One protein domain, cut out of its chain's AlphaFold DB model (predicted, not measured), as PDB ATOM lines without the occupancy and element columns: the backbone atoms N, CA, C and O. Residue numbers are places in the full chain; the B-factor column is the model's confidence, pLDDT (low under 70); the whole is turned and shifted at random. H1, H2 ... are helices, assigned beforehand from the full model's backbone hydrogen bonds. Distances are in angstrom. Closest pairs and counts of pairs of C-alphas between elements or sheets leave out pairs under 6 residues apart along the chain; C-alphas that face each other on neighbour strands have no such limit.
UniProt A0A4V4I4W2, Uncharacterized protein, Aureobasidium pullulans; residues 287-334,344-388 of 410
ATOM      1  N   THR A 287     -24.069 -30.080 -56.108       71.44
ATOM      2  CA  THR A 287     -24.537 -31.234 -56.882       71.44
ATOM      3  C   THR A 287     -25.680 -31.946 -56.169       71.44
ATOM      4  O   THR A 287     -26.718 -32.212 -56.777       71.44
ATOM      5  N   ILE A 288     -25.557 -32.154 -54.856       72.88
ATOM      6  CA  ILE A 288     -26.640 -32.720 -54.039       72.88
ATOM      7  C   ILE A 288     -27.869 -31.807 -54.085       72.88
ATOM      8  O   ILE A 288     -28.974 -32.280 -54.343       72.88
ATOM      9  N   LEU A 289     -27.673 -30.487 -53.972       73.19
ATOM     10  CA  LEU A 289     -28.744 -29.487 -54.088       73.19
ATOM     11  C   LEU A 289     -29.527 -29.549 -55.417       73.19
ATOM     12  O   LEU A 289     -30.673 -29.096 -55.485       73.19
ATOM     13  N   LYS A 290     -28.922 -30.080 -56.488       73.56
ATOM     14  CA  LYS A 290     -29.549 -30.221 -57.814       73.56
ATOM     15  C   LYS A 290     -30.291 -31.547 -58.002       73.56
ATOM     16  O   LYS A 290     -31.124 -31.623 -58.901       73.56
ATOM     17  N   THR A 291     -30.023 -32.551 -57.169       74.00
ATOM     18  CA  THR A 291     -30.541 -33.915 -57.346       74.00
ATOM     19  C   THR A 291     -32.046 -33.985 -57.048       74.00
ATOM     20  O   THR A 291     -32.537 -33.369 -56.096       74.00
ATOM     21  N   SER A 292     -32.798 -34.746 -57.847       77.12
ATOM     22  CA  SER A 292     -34.238 -34.990 -57.658       77.12
ATOM     23  C   SER A 292     -34.525 -35.664 -56.310       77.12
ATOM     24  O   SER A 292     -35.408 -35.208 -55.583       77.12
ATOM     25  N   SER A 293     -33.732 -36.668 -55.930       76.94
ATOM     26  CA  SER A 293     -33.856 -37.401 -54.664       76.94
ATOM     27  C   SER A 293     -33.669 -36.490 -53.443       76.94
ATOM     28  O   SER A 293     -34.421 -36.606 -52.477       76.94
ATOM     29  N   PHE A 294     -32.747 -35.515 -53.492       79.06
ATOM     30  CA  PHE A 294     -32.620 -34.494 -52.442       79.06
ATOM     31  C   PHE A 294     -33.903 -33.665 -52.315       79.06
ATOM     32  O   PHE A 294     -34.426 -33.517 -51.214       79.06
ATOM     33  N   ARG A 295     -34.452 -33.163 -53.431       79.12
ATOM     34  CA  ARG A 295     -35.697 -32.372 -53.419       79.12
ATOM     35  C   ARG A 295     -36.874 -33.173 -52.867       79.12
ATOM     36  O   ARG A 295     -37.630 -32.653 -52.051       79.12
ATOM     37  N   GLN A 296     -37.011 -34.433 -53.280       80.88
ATOM     38  CA  GLN A 296     -38.068 -35.327 -52.804       80.88
ATOM     39  C   GLN A 296     -37.933 -35.618 -51.305       80.88
ATOM     40  O   GLN A 296     -38.911 -35.484 -50.568       80.88
ATOM     41  N   LYS A 297     -36.728 -35.964 -50.830       81.88
ATOM     42  CA  LYS A 297     -36.472 -36.210 -49.405       81.88
ATOM     43  C   LYS A 297     -36.660 -34.957 -48.563       81.88
ATOM     44  O   LYS A 297     -37.336 -35.029 -47.547       81.88
ATOM     45  N   MET A 298     -36.146 -33.809 -48.998       81.88
ATOM     46  CA  MET A 298     -36.389 -32.538 -48.314       81.88
ATOM     47  C   MET A 298     -37.886 -32.230 -48.229       81.88
ATOM     48  O   MET A 298     -38.353 -31.870 -47.158       81.88
ATOM     49  N   ALA A 299     -38.657 -32.415 -49.305       78.69
ATOM     50  CA  ALA A 299     -40.103 -32.177 -49.288       78.69
ATOM     51  C   ALA A 299     -40.863 -33.160 -48.377       78.69
ATOM     52  O   ALA A 299     -41.864 -32.791 -47.765       78.69
ATOM     53  N   LYS A 300     -40.390 -34.410 -48.275       78.38
ATOM     54  CA  LYS A 300     -40.984 -35.455 -47.432       78.38
ATOM     55  C   LYS A 300     -40.652 -35.270 -45.949       78.38
ATOM     56  O   LYS A 300     -41.541 -35.367 -45.111       78.38
ATOM     57  N   THR A 301     -39.383 -35.019 -45.632       72.62
ATOM     58  CA  THR A 301     -38.876 -34.829 -44.264       72.62
ATOM     59  C   THR A 301     -39.283 -33.466 -43.713       72.62
ATOM     60  O   THR A 301     -39.627 -33.341 -42.542       72.62
ATOM     61  N   TYR A 302     -39.306 -32.447 -44.570       70.00
ATOM     62  CA  TYR A 302     -39.698 -31.088 -44.238       70.00
ATOM     63  C   TYR A 302     -41.045 -30.783 -44.897       70.00
ATOM     64  O   TYR A 302     -41.116 -30.213 -45.987       70.00
ATOM     65  N   PHE A 303     -42.124 -31.196 -44.219       50.41
ATOM     66  CA  PHE A 303     -43.500 -31.318 -44.735       50.41
ATOM     67  C   PHE A 303     -44.051 -30.066 -45.446       50.41
ATOM     68  O   PHE A 303     -45.044 -30.144 -46.168       50.41
ATOM     69  N   ARG A 304     -43.424 -28.896 -45.262       55.22
ATOM     70  CA  ARG A 304     -43.664 -27.691 -46.060       55.22
ATOM     71  C   ARG A 304     -42.362 -26.917 -46.262       55.22
ATOM     72  O   ARG A 304     -42.098 -25.956 -45.537       55.22
ATOM     73  N   ILE A 305     -41.588 -27.251 -47.299       60.47
ATOM     74  CA  ILE A 305     -40.689 -26.270 -47.931       60.47
ATOM     75  C   ILE A 305     -41.580 -25.143 -48.463       60.47
ATOM     76  O   ILE A 305     -42.060 -25.161 -49.592       60.47
ATOM     77  N   GLY A 306     -41.904 -24.188 -47.594       65.88
ATOM     78  CA  GLY A 306     -42.625 -22.991 -47.994       65.88
ATOM     79  C   GLY A 306     -41.791 -22.168 -48.975       65.88
ATOM     80  O   GLY A 306     -40.570 -22.303 -49.039       65.88
ATOM     81  N   VAL A 307     -42.443 -21.238 -49.670       70.56
ATOM     82  CA  VAL A 307     -41.808 -20.311 -50.628       70.56
ATOM     83  C   VAL A 307     -40.559 -19.627 -50.044       70.56
ATOM     84  O   VAL A 307     -39.574 -19.425 -50.746       70.56
ATOM     85  N   LYS A 308     -40.558 -19.332 -48.734       72.19
ATOM     86  CA  LYS A 308     -39.409 -18.740 -48.027       72.19
ATOM     87  C   LYS A 308     -38.156 -19.625 -48.068       72.19
ATOM     88  O   LYS A 308     -37.078 -19.098 -48.307       72.19
ATOM     89  N   HIS A 309     -38.297 -20.932 -47.853       78.06
ATOM     90  CA  HIS A 309     -37.176 -21.875 -47.874       78.06
ATOM     91  C   HIS A 309     -36.635 -22.050 -49.291       78.06
ATOM     92  O   HIS A 309     -35.424 -22.068 -49.482       78.06
ATOM     93  N   GLN A 310     -37.527 -22.111 -50.285       78.38
ATOM     94  CA  GLN A 310     -37.127 -22.209 -51.686       78.38
ATOM     95  C   GLN A 310     -36.296 -20.994 -52.117       78.38
ATOM     96  O   GLN A 310     -35.220 -21.172 -52.675       78.38
ATOM     97  N   GLN A 311     -36.723 -19.778 -51.747       81.25
ATOM     98  CA  GLN A 311     -35.944 -18.564 -52.005       81.25
ATOM     99  C   GLN A 311     -34.548 -18.622 -51.368       81.25
ATOM    100  O   GLN A 311     -33.576 -18.242 -52.006       81.25
ATOM    101  N   ILE A 312     -34.429 -19.110 -50.127       82.94
ATOM    102  CA  ILE A 312     -33.128 -19.245 -49.451       82.94
ATOM    103  C   ILE A 312     -32.225 -20.230 -50.201       82.94
ATOM    104  O   ILE A 312     -31.044 -19.956 -50.386       82.94
ATOM    105  N   ILE A 313     -32.772 -21.363 -50.646       80.12
ATOM    106  CA  ILE A 313     -32.029 -22.372 -51.410       80.12
ATOM    107  C   ILE A 313     -31.552 -21.805 -52.752       80.12
ATOM    108  O   ILE A 313     -30.446 -22.123 -53.190       80.12
ATOM    109  N   ASP A 314     -32.375 -20.994 -53.415       80.00
ATOM    110  CA  ASP A 314     -32.017 -20.374 -54.690       80.00
ATOM    111  C   ASP A 314     -30.955 -19.276 -54.500       80.00
ATOM    112  O   ASP A 314     -29.923 -19.332 -55.166       80.00
ATOM    113  N   ASP A 315     -31.111 -18.387 -53.511       81.50
ATOM    114  CA  ASP A 315     -30.092 -17.391 -53.138       81.50
ATOM    115  C   ASP A 315     -28.739 -18.061 -52.807       81.50
ATOM    116  O   ASP A 315     -27.673 -17.606 -53.223       81.50
ATOM    117  N   LEU A 316     -28.778 -19.170 -52.058       80.25
ATOM    118  CA  LEU A 316     -27.602 -19.967 -51.711       80.25
ATOM    119  C   LEU A 316     -26.943 -20.561 -52.963       80.25
ATOM    120  O   LEU A 316     -25.717 -20.555 -53.085       80.25
ATOM    121  N   ARG A 317     -27.739 -21.083 -53.902       77.62
ATOM    122  CA  ARG A 317     -27.224 -21.636 -55.162       77.62
ATOM    123  C   ARG A 317     -26.476 -20.565 -55.953       77.62
ATOM    124  O   ARG A 317     -25.381 -20.845 -56.447       77.62
ATOM    125  N   ASP A 318     -27.037 -19.364 -56.034       79.88
ATOM    126  CA  ASP A 318     -26.429 -18.229 -56.725       79.88
ATOM    127  C   ASP A 318     -25.130 -17.789 -56.034       79.88
ATOM    128  O   ASP A 318     -24.102 -17.609 -56.696       79.88
ATOM    129  N   TYR A 319     -25.113 -17.733 -54.700       78.69
ATOM    130  CA  TYR A 319     -23.895 -17.451 -53.939       78.69
ATOM    131  C   TYR A 319     -22.773 -18.470 -54.207       78.69
ATOM    132  O   TYR A 319     -21.650 -18.089 -54.545       78.69
ATOM    133  N   ILE A 320     -23.060 -19.775 -54.145       74.56
ATOM    134  CA  ILE A 320     -22.031 -20.807 -54.379       74.56
ATOM    135  C   ILE A 320     -21.554 -20.805 -55.843       74.56
ATOM    136  O   ILE A 320     -20.399 -21.139 -56.149       74.56
ATOM    137  N   SER A 321     -22.433 -20.432 -56.778       74.12
ATOM    138  CA  SER A 321     -22.067 -20.285 -58.188       74.12
ATOM    139  C   SER A 321     -21.042 -19.164 -58.405       74.12
ATOM    140  O   SER A 321     -20.108 -19.352 -59.184       74.12
ATOM    141  N   THR A 322     -21.165 -18.063 -57.656       75.62
ATOM    142  CA  THR A 322     -20.311 -16.870 -57.755       75.62
ATOM    143  C   THR A 322     -19.023 -16.964 -56.928       75.62
ATOM    144  O   THR A 322     -18.051 -16.300 -57.274       75.62
ATOM    145  N   HIS A 323     -18.965 -17.828 -55.903       69.62
ATOM    146  CA  HIS A 323     -17.801 -17.984 -55.012       69.62
ATOM    147  C   HIS A 323     -17.174 -19.386 -55.095       69.62
ATOM    148  O   HIS A 323     -17.283 -20.189 -54.163       69.62
ATOM    149  N   PRO A 324     -16.478 -19.716 -56.201       60.78
ATOM    150  CA  PRO A 324     -15.921 -21.044 -56.414       60.78
ATOM    151  C   PRO A 324     -14.752 -21.415 -55.497       60.78
ATOM    152  O   PRO A 324     -14.454 -22.593 -55.373       60.78
ATOM    153  N   ALA A 325     -14.097 -20.450 -54.853       55.00
ATOM    154  CA  ALA A 325     -12.931 -20.698 -54.004       55.00
ATOM    155  C   ALA A 325     -13.276 -21.122 -52.561       55.00
ATOM    156  O   ALA A 325     -12.416 -21.647 -51.867       55.00
ATOM    157  N   GLN A 326     -14.527 -20.950 -52.105       52.94
ATOM    158  CA  GLN A 326     -15.005 -21.505 -50.821       52.94
ATOM    159  C   GLN A 326     -15.446 -22.976 -50.953       52.94
ATOM    160  O   GLN A 326     -16.092 -23.541 -50.068       52.94
ATOM    161  N   ARG A 327     -15.143 -23.592 -52.102       48.59
ATOM    162  CA  ARG A 327     -15.499 -24.963 -52.443       48.59
ATOM    163  C   ARG A 327     -14.434 -25.906 -51.918       48.59
ATOM    164  O   ARG A 327     -13.272 -25.765 -52.255       48.59
ATOM    165  N   GLU A 328     -14.886 -26.883 -51.150       39.84
ATOM    166  CA  GLU A 328     -14.646 -28.315 -51.361       39.84
ATOM    167  C   GLU A 328     -14.820 -29.011 -50.013       39.84
ATOM    168  O   GLU A 328     -13.866 -29.287 -49.296       39.84
ATOM    169  N   PHE A 329     -16.065 -29.347 -49.670       40.44
ATOM    170  CA  PHE A 329     -16.226 -30.611 -48.966       40.44
ATOM    171  C   PHE A 329     -16.167 -31.676 -50.055       40.44
ATOM    172  O   PHE A 329     -17.099 -31.793 -50.857       40.44
ATOM    173  N   GLN A 330     -15.039 -32.382 -50.144       43.72
ATOM    174  CA  GLN A 330     -14.951 -33.559 -50.998       43.72
ATOM    175  C   GLN A 330     -16.070 -34.505 -50.569       43.72
ATOM    176  O   GLN A 330     -16.231 -34.820 -49.387       43.72
ATOM    177  N   ILE A 331     -16.902 -34.901 -51.531       45.66
ATOM    178  CA  ILE A 331     -17.837 -35.993 -51.307       45.66
ATOM    179  C   ILE A 331     -16.943 -37.193 -51.023       45.66
ATOM    180  O   ILE A 331     -16.246 -37.664 -51.920       45.66
ATOM    181  N   ASN A 332     -16.942 -37.670 -49.779       44.56
ATOM    182  CA  ASN A 332     -16.464 -39.009 -49.495       44.56
ATOM    183  C   ASN A 332     -17.437 -39.939 -50.212       44.56
ATOM    184  O   ASN A 332     -18.488 -40.297 -49.683       44.56
ATOM    185  N   HIS A 333     -17.130 -40.244 -51.471       50.66
ATOM    186  CA  HIS A 333     -17.759 -41.337 -52.178       50.66
ATOM    187  C   HIS A 333     -17.646 -42.560 -51.263       50.66
ATOM    188  O   HIS A 333     -16.580 -42.796 -50.682       50.66
ATOM    189  N   CYS A 334     -18.706 -43.362 -51.132       49.69
ATOM    190  CA  CYS A 334     -18.469 -44.757 -50.785       49.69
ATOM    191  C   CYS A 334     -17.467 -45.251 -51.825       49.69
ATOM    192  O   CYS A 334     -17.750 -45.208 -53.023       49.69
ATOM    193  N   GLY A 344     -25.342 -39.178 -61.020       51.34
ATOM    194  CA  GLY A 344     -26.707 -39.629 -61.294       51.34
ATOM    195  C   GLY A 344     -27.139 -40.741 -60.340       51.34
ATOM    196  O   GLY A 344     -26.385 -41.688 -60.154       51.34
ATOM    197  N   ASP A 345     -28.325 -40.575 -59.739       52.28
ATOM    198  CA  ASP A 345     -29.251 -41.522 -59.076       52.28
ATOM    199  C   ASP A 345     -28.720 -42.677 -58.183       52.28
ATOM    200  O   ASP A 345     -29.514 -43.371 -57.551       52.28
ATOM    201  N   CYS A 346     -27.408 -42.848 -57.981       53.88
ATOM    202  CA  CYS A 346     -26.831 -43.945 -57.186       53.88
ATOM    203  C   CYS A 346     -27.173 -43.861 -55.687       53.88
ATOM    204  O   CYS A 346     -27.032 -44.835 -54.946       53.88
ATOM    205  N   TRP A 347     -27.650 -42.693 -55.240       59.03
ATOM    206  CA  TRP A 347     -28.116 -42.439 -53.878       59.03
ATOM    207  C   TRP A 347     -29.294 -43.331 -53.473       59.03
ATOM    208  O   TRP A 347     -29.520 -43.511 -52.277       59.03
ATOM    209  N   GLU A 348     -30.052 -43.862 -54.436       56.81
ATOM    210  CA  GLU A 348     -31.193 -44.740 -54.158       56.81
ATOM    211  C   GLU A 348     -30.766 -46.190 -53.899       56.81
ATOM    212  O   GLU A 348     -31.355 -46.855 -53.046       56.81
ATOM    213  N   GLU A 349     -29.709 -46.659 -54.568       61.00
ATOM    214  CA  GLU A 349     -29.287 -48.066 -54.539       61.00
ATOM    215  C   GLU A 349     -28.162 -48.344 -53.531       61.00
ATOM    216  O   GLU A 349     -28.082 -49.441 -52.974       61.00
ATOM    217  N   CYS A 350     -27.306 -47.359 -53.242       72.06
ATOM    218  CA  CYS A 350     -26.231 -47.513 -52.265       72.06
ATOM    219  C   CYS A 350     -26.662 -47.076 -50.857       72.06
ATOM    220  O   CYS A 350     -26.977 -45.908 -50.629       72.06
ATOM    221  N   ALA A 351     -26.579 -47.993 -49.887       73.62
ATOM    222  CA  ALA A 351     -26.919 -47.730 -48.487       73.62
ATOM    223  C   ALA A 351     -26.094 -46.588 -47.855       73.62
ATOM    224  O   ALA A 351     -26.663 -45.739 -47.169       73.62
ATOM    225  N   ASP A 352     -24.786 -46.520 -48.125       71.31
ATOM    226  CA  ASP A 352     -23.897 -45.493 -47.559       71.31
ATOM    227  C   ASP A 352     -24.190 -44.098 -48.134       71.31
ATOM    228  O   ASP A 352     -24.294 -43.116 -47.395       71.31
ATOM    229  N   CYS A 353     -24.398 -44.007 -49.453       71.19
ATOM    230  CA  CYS A 353     -24.836 -42.771 -50.105       71.19
ATOM    231  C   CYS A 353     -26.204 -42.325 -49.576       71.19
ATOM    232  O   CYS A 353     -26.409 -41.145 -49.285       71.19
ATOM    233  N   ASN A 354     -27.140 -43.259 -49.422       76.06
ATOM    234  CA  ASN A 354     -28.485 -42.983 -48.935       76.06
ATOM    235  C   ASN A 354     -28.457 -42.409 -47.502       76.06
ATOM    236  O   ASN A 354     -29.075 -41.371 -47.245       76.06
ATOM    237  N   ALA A 355     -27.651 -43.007 -46.616       77.94
ATOM    238  CA  ALA A 355     -27.425 -42.531 -45.252       77.94
ATOM    239  C   ALA A 355     -26.754 -41.145 -45.209       77.94
ATOM    240  O   ALA A 355     -27.165 -40.277 -44.436       77.94
ATOM    241  N   TYR A 356     -25.762 -40.896 -46.073       77.38
ATOM    242  CA  TYR A 356     -25.156 -39.569 -46.207       77.38
ATOM    243  C   TYR A 356     -26.181 -38.522 -46.661       77.38
ATOM    244  O   TYR A 356     -26.224 -37.419 -46.115       77.38
ATOM    245  N   LEU A 357     -27.034 -38.862 -47.632       77.56
ATOM    246  CA  LEU A 357     -28.093 -37.977 -48.108       77.56
ATOM    247  C   LEU A 357     -29.109 -37.665 -46.998       77.56
ATOM    248  O   LEU A 357     -29.534 -36.517 -46.887       77.56
ATOM    249  N   ASP A 358     -29.466 -38.635 -46.155       81.75
ATOM    250  CA  ASP A 358     -30.343 -38.402 -44.999       81.75
ATOM    251  C   ASP A 358     -29.704 -37.469 -43.966       81.75
ATOM    252  O   ASP A 358     -30.346 -36.521 -43.505       81.75
ATOM    253  N   MET A 359     -28.421 -37.672 -43.653       82.56
ATOM    254  CA  MET A 359     -27.661 -36.761 -42.795       82.56
ATOM    255  C   MET A 359     -27.626 -35.344 -43.386       82.56
ATOM    256  O   MET A 359     -27.895 -34.374 -42.678       82.56
ATOM    257  N   PHE A 360     -27.339 -35.215 -44.685       82.38
ATOM    258  CA  PHE A 360     -27.311 -33.931 -45.387       82.38
ATOM    259  C   PHE A 360     -28.675 -33.232 -45.341       82.38
ATOM    260  O   PHE A 360     -28.739 -32.043 -45.045       82.38
ATOM    261  N   VAL A 361     -29.768 -33.960 -45.589       83.31
ATOM    262  CA  VAL A 361     -31.147 -33.451 -45.493       83.31
ATOM    263  C   VAL A 361     -31.449 -32.955 -44.076       83.31
ATOM    264  O   VAL A 361     -32.005 -31.870 -43.917       83.31
ATOM    265  N   GLY A 362     -31.039 -33.697 -43.044       83.31
ATOM    266  CA  GLY A 362     -31.212 -33.289 -41.648       83.31
ATOM    267  C   GLY A 362     -30.430 -32.021 -41.284       83.31
ATOM    268  O   GLY A 362     -30.979 -31.108 -40.664       83.31
ATOM    269  N   LEU A 363     -29.163 -31.931 -41.696       84.56
ATOM    270  CA  LEU A 363     -28.325 -30.747 -41.475       84.56
ATOM    271  C   LEU A 363     -28.852 -29.531 -42.247       84.56
ATOM    272  O   LEU A 363     -28.974 -28.448 -41.675       84.56
ATOM    273  N   MET A 364     -29.257 -29.732 -43.503       85.38
ATOM    274  CA  MET A 364     -29.889 -28.714 -44.336       85.38
ATOM    275  C   MET A 364     -31.164 -28.174 -43.698       85.38
ATOM    276  O   MET A 364     -31.341 -26.963 -43.635       85.38
ATOM    277  N   ALA A 365     -32.047 -29.048 -43.211       84.38
ATOM    278  CA  ALA A 365     -33.290 -28.634 -42.572       84.38
ATOM    279  C   ALA A 365     -33.022 -27.729 -41.358       84.38
ATOM    280  O   ALA A 365     -33.574 -26.633 -41.279       84.38
ATOM    281  N   ARG A 366     -32.103 -28.127 -40.468       85.12
ATOM    282  CA  ARG A 366     -31.729 -27.327 -39.288       85.12
ATOM    283  C   ARG A 366     -31.088 -25.990 -39.665       85.12
ATOM    284  O   ARG A 366     -31.362 -24.975 -39.029       85.12
ATOM    285  N   TRP A 367     -30.233 -25.984 -40.684       87.75
ATOM    286  CA  TRP A 367     -29.609 -24.761 -41.188       87.75
ATOM    287  C   TRP A 367     -30.647 -23.810 -41.802       87.75
ATOM    288  O   TRP A 367     -30.643 -22.615 -41.506       87.75
ATOM    289  N   LEU A 368     -31.580 -24.340 -42.602       87.50
ATOM    290  CA  LEU A 368     -32.664 -23.578 -43.227       87.50
ATOM    291  C   LEU A 368     -33.641 -23.000 -42.204       87.50
ATOM    292  O   LEU A 368     -34.133 -21.890 -42.408       87.50
ATOM    293  N   GLU A 369     -33.925 -23.719 -41.119       86.06
ATOM    294  CA  GLU A 369     -34.748 -23.217 -40.014       86.06
ATOM    295  C   GLU A 369     -34.140 -21.961 -39.399       86.06
ATOM    296  O   GLU A 369     -34.794 -20.918 -39.347       86.06
ATOM    297  N   ARG A 370     -32.859 -22.035 -39.022       88.38
ATOM    298  CA  ARG A 370     -32.118 -20.904 -38.448       88.38
ATOM    299  C   ARG A 370     -32.077 -19.715 -39.403       88.38
ATOM    300  O   ARG A 370     -32.337 -18.586 -38.995       88.38
ATOM    301  N   GLU A 371     -31.818 -19.970 -40.682       89.12
ATOM    302  CA  GLU A 371     -31.790 -18.935 -41.719       89.12
ATOM    303  C   GLU A 371     -33.175 -18.298 -41.938       89.12
ATOM    304  O   GLU A 371     -33.310 -17.083 -42.108       89.12
ATOM    305  N   THR A 372     -34.238 -19.103 -41.886       87.81
ATOM    306  CA  THR A 372     -35.621 -18.630 -42.026       87.81
ATOM    307  C   THR A 372     -36.043 -17.766 -40.842       87.81
ATOM    308  O   THR A 372     -36.710 -16.741 -41.040       87.81
ATOM    309  N   GLU A 373     -35.653 -18.142 -39.624       88.25
ATOM    310  CA  GLU A 373     -35.880 -17.341 -38.422       88.25
ATOM    311  C   GLU A 373     -35.096 -16.025 -38.483       88.25
ATOM    312  O   GLU A 373     -35.705 -14.963 -38.344       88.25
ATOM    313  N   ALA A 374     -33.804 -16.061 -38.830       90.44
ATOM    314  CA  ALA A 374     -32.975 -14.868 -39.017       90.44
ATOM    315  C   ALA A 374     -33.588 -13.890 -40.041       90.44
ATOM    316  O   ALA A 374     -33.764 -12.702 -39.761       90.44
ATOM    317  N   ARG A 375     -34.028 -14.385 -41.206       89.12
ATOM    318  CA  ARG A 375     -34.705 -13.559 -42.228       89.12
ATOM    319  C   ARG A 375     -36.069 -13.040 -41.776       89.12
ATOM    320  O   ARG A 375     -36.499 -11.969 -42.209       89.12
ATOM    321  N   THR A 376     -36.780 -13.787 -40.937       89.31
ATOM    322  CA  THR A 376     -38.056 -13.340 -40.356       89.31
ATOM    323  C   THR A 376     -37.829 -12.203 -39.365       89.31
ATOM    324  O   THR A 376     -38.539 -11.203 -39.430       89.31
ATOM    325  N   VAL A 377     -36.794 -12.306 -38.530       91.00
ATOM    326  CA  VAL A 377     -36.351 -11.243 -37.621       91.00
ATOM    327  C   VAL A 377     -35.942  -9.996 -38.400       91.00
ATOM    328  O   VAL A 377     -36.472  -8.922 -38.131       91.00
ATOM    329  N   ALA A 378     -35.106 -10.131 -39.434       90.25
ATOM    330  CA  ALA A 378     -34.712  -9.011 -40.289       90.25
ATOM    331  C   ALA A 378     -35.929  -8.287 -40.894       90.25
ATOM    332  O   ALA A 378     -36.050  -7.065 -40.795       90.25
ATOM    333  N   ARG A 379     -36.892  -9.034 -41.455       88.00
ATOM    334  CA  ARG A 379     -38.146  -8.460 -41.975       88.00
ATOM    335  C   ARG A 379     -38.981  -7.790 -40.885       88.00
ATOM    336  O   ARG A 379     -39.544  -6.733 -41.146       88.00
ATOM    337  N   GLY A 380     -39.056  -8.378 -39.691       87.75
ATOM    338  CA  GLY A 380     -39.765  -7.797 -38.550       87.75
ATOM    339  C   GLY A 380     -39.147  -6.476 -38.090       87.75
ATOM    340  O   GLY A 380     -39.873  -5.520 -37.844       87.75
ATOM    341  N   ILE A 381     -37.815  -6.377 -38.072       89.00
ATOM    342  CA  ILE A 381     -37.095  -5.132 -37.762       89.00
ATOM    343  C   ILE A 381     -37.318  -4.087 -38.861       89.00
ATOM    344  O   ILE A 381     -37.587  -2.925 -38.560       89.00
ATOM    345  N   ILE A 382     -37.257  -4.486 -40.137       86.81
ATOM    346  CA  ILE A 382     -37.568  -3.595 -41.267       86.81
ATOM    347  C   ILE A 382     -38.994  -3.054 -41.141       86.81
ATOM    348  O   ILE A 382     -39.195  -1.854 -41.304       86.81
ATOM    349  N   ALA A 383     -39.967  -3.916 -40.829       84.94
ATOM    350  CA  ALA A 383     -41.358  -3.531 -40.619       84.94
ATOM    351  C   ALA A 383     -41.510  -2.576 -39.426       84.94
ATOM    352  O   ALA A 383     -42.155  -1.541 -39.558       84.94
ATOM    353  N   ALA A 384     -40.852  -2.869 -38.301       81.88
ATOM    354  CA  ALA A 384     -40.869  -2.018 -37.113       81.88
ATOM    355  C   ALA A 384     -40.315  -0.609 -37.387       81.88
ATOM    356  O   ALA A 384     -40.743   0.343 -36.744       81.88
ATOM    357  N   ARG A 385     -39.400  -0.459 -38.355       81.38
ATOM    358  CA  ARG A 385     -38.784   0.826 -38.731       81.38
ATOM    359  C   ARG A 385     -39.512   1.583 -39.842       81.38
ATOM    360  O   ARG A 385     -39.078   2.676 -40.211       81.38
ATOM    361  N   GLN A 386     -40.594   1.035 -40.401       69.81
ATOM    362  CA  GLN A 386     -41.327   1.700 -41.480       69.81
ATOM    363  C   GLN A 386     -41.833   3.078 -41.020       69.81
ATOM    364  O   GLN A 386     -42.634   3.183 -40.100       69.81
ATOM    365  N   GLY A 387     -41.342   4.137 -41.676       62.97
ATOM    366  CA  GLY A 387     -41.733   5.529 -41.420       62.97
ATOM    367  C   GLY A 387     -40.726   6.377 -40.631       62.97
ATOM    368  O   GLY A 387     -40.890   7.593 -40.589       62.97
ATOM    369  N   THR A 388     -39.660   5.797 -40.062       59.34
ATOM    370  CA  THR A 388     -38.660   6.549 -39.279       59.34
ATOM    371  C   THR A 388     -37.223   6.069 -39.516       59.34
ATOM    372  O   THR A 388     -36.862   4.950 -39.169       59.34
TER     373      THR A 388
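AT A GLANCE: This is residues 287 to 334 and 344 to 388 of the 410 residues of an uncharacterized protein of Aureobasidium pullulans (UniProt A0A4V4I4W2). What shape appears first? One long helix, H4, makes the longest axis, and H2 and H3 pack crosswise on one side of it, with the tiny H1 near H3 and H4. Residues 318 to 330, of which 318 to 322 belong to H3, stick out, as do residues 377 to 388, of which 377 to 384 belong to H4. What is it made of, and how large is it? The printed part has 93 residues, with four named helices in the order H1, H2, H3, H4 and no named strand: all helix. It is loose and flat, with a radius of gyration of the C-alphas of 16.1 A and spans of 57 by 33 by 17 A.

HOW THE PARTS SIT: What comes first? H1, residues 287 to 290, and H2, residues 292 to 301, are close but not clearly touching; their closest C-alphas, of Ile 288 and Phe 294, are 6.4 A apart. What does H2 touch? H2 touches H4, residues 351 to 384, at a steep tilt of 66 degrees, the same way; the closest C-alphas, of Met 298 and Val 361, are 6.0 A apart. How does H3 stand? H3, residues 307 to 322, is apart from H2 and touches H4 about perpendicular, at 74 degrees, with residues 308 to 312 alone; the closest C-alphas, of His 309 and Leu 368, are 6.7 A apart. Are the helix backbones complete? In H2, H3 and H4 every O i to N i+4 pair is within hydrogen-bond range; H1 is too short for such a pair.

IN THESE COORDINATES: Where does H1 begin? C-alpha 287 is at (-24.537, -31.234, -56.882). How long are the others? From first to last C-alpha H2 spans 14.2 A, H3 22.9 A and H4 49.1 A, ending at C-alpha 384, (-40.869, -2.018, -37.113).

THE WHOLE: Where is the cut? Residues 335 to 343 are not printed, and C-alphas 334 and 344 are 14.3 A apart. Where is confidence low? The pLDDT is under 70 in residues 303 to 306, 323 to 334, 344 to 349 and 386 to 388.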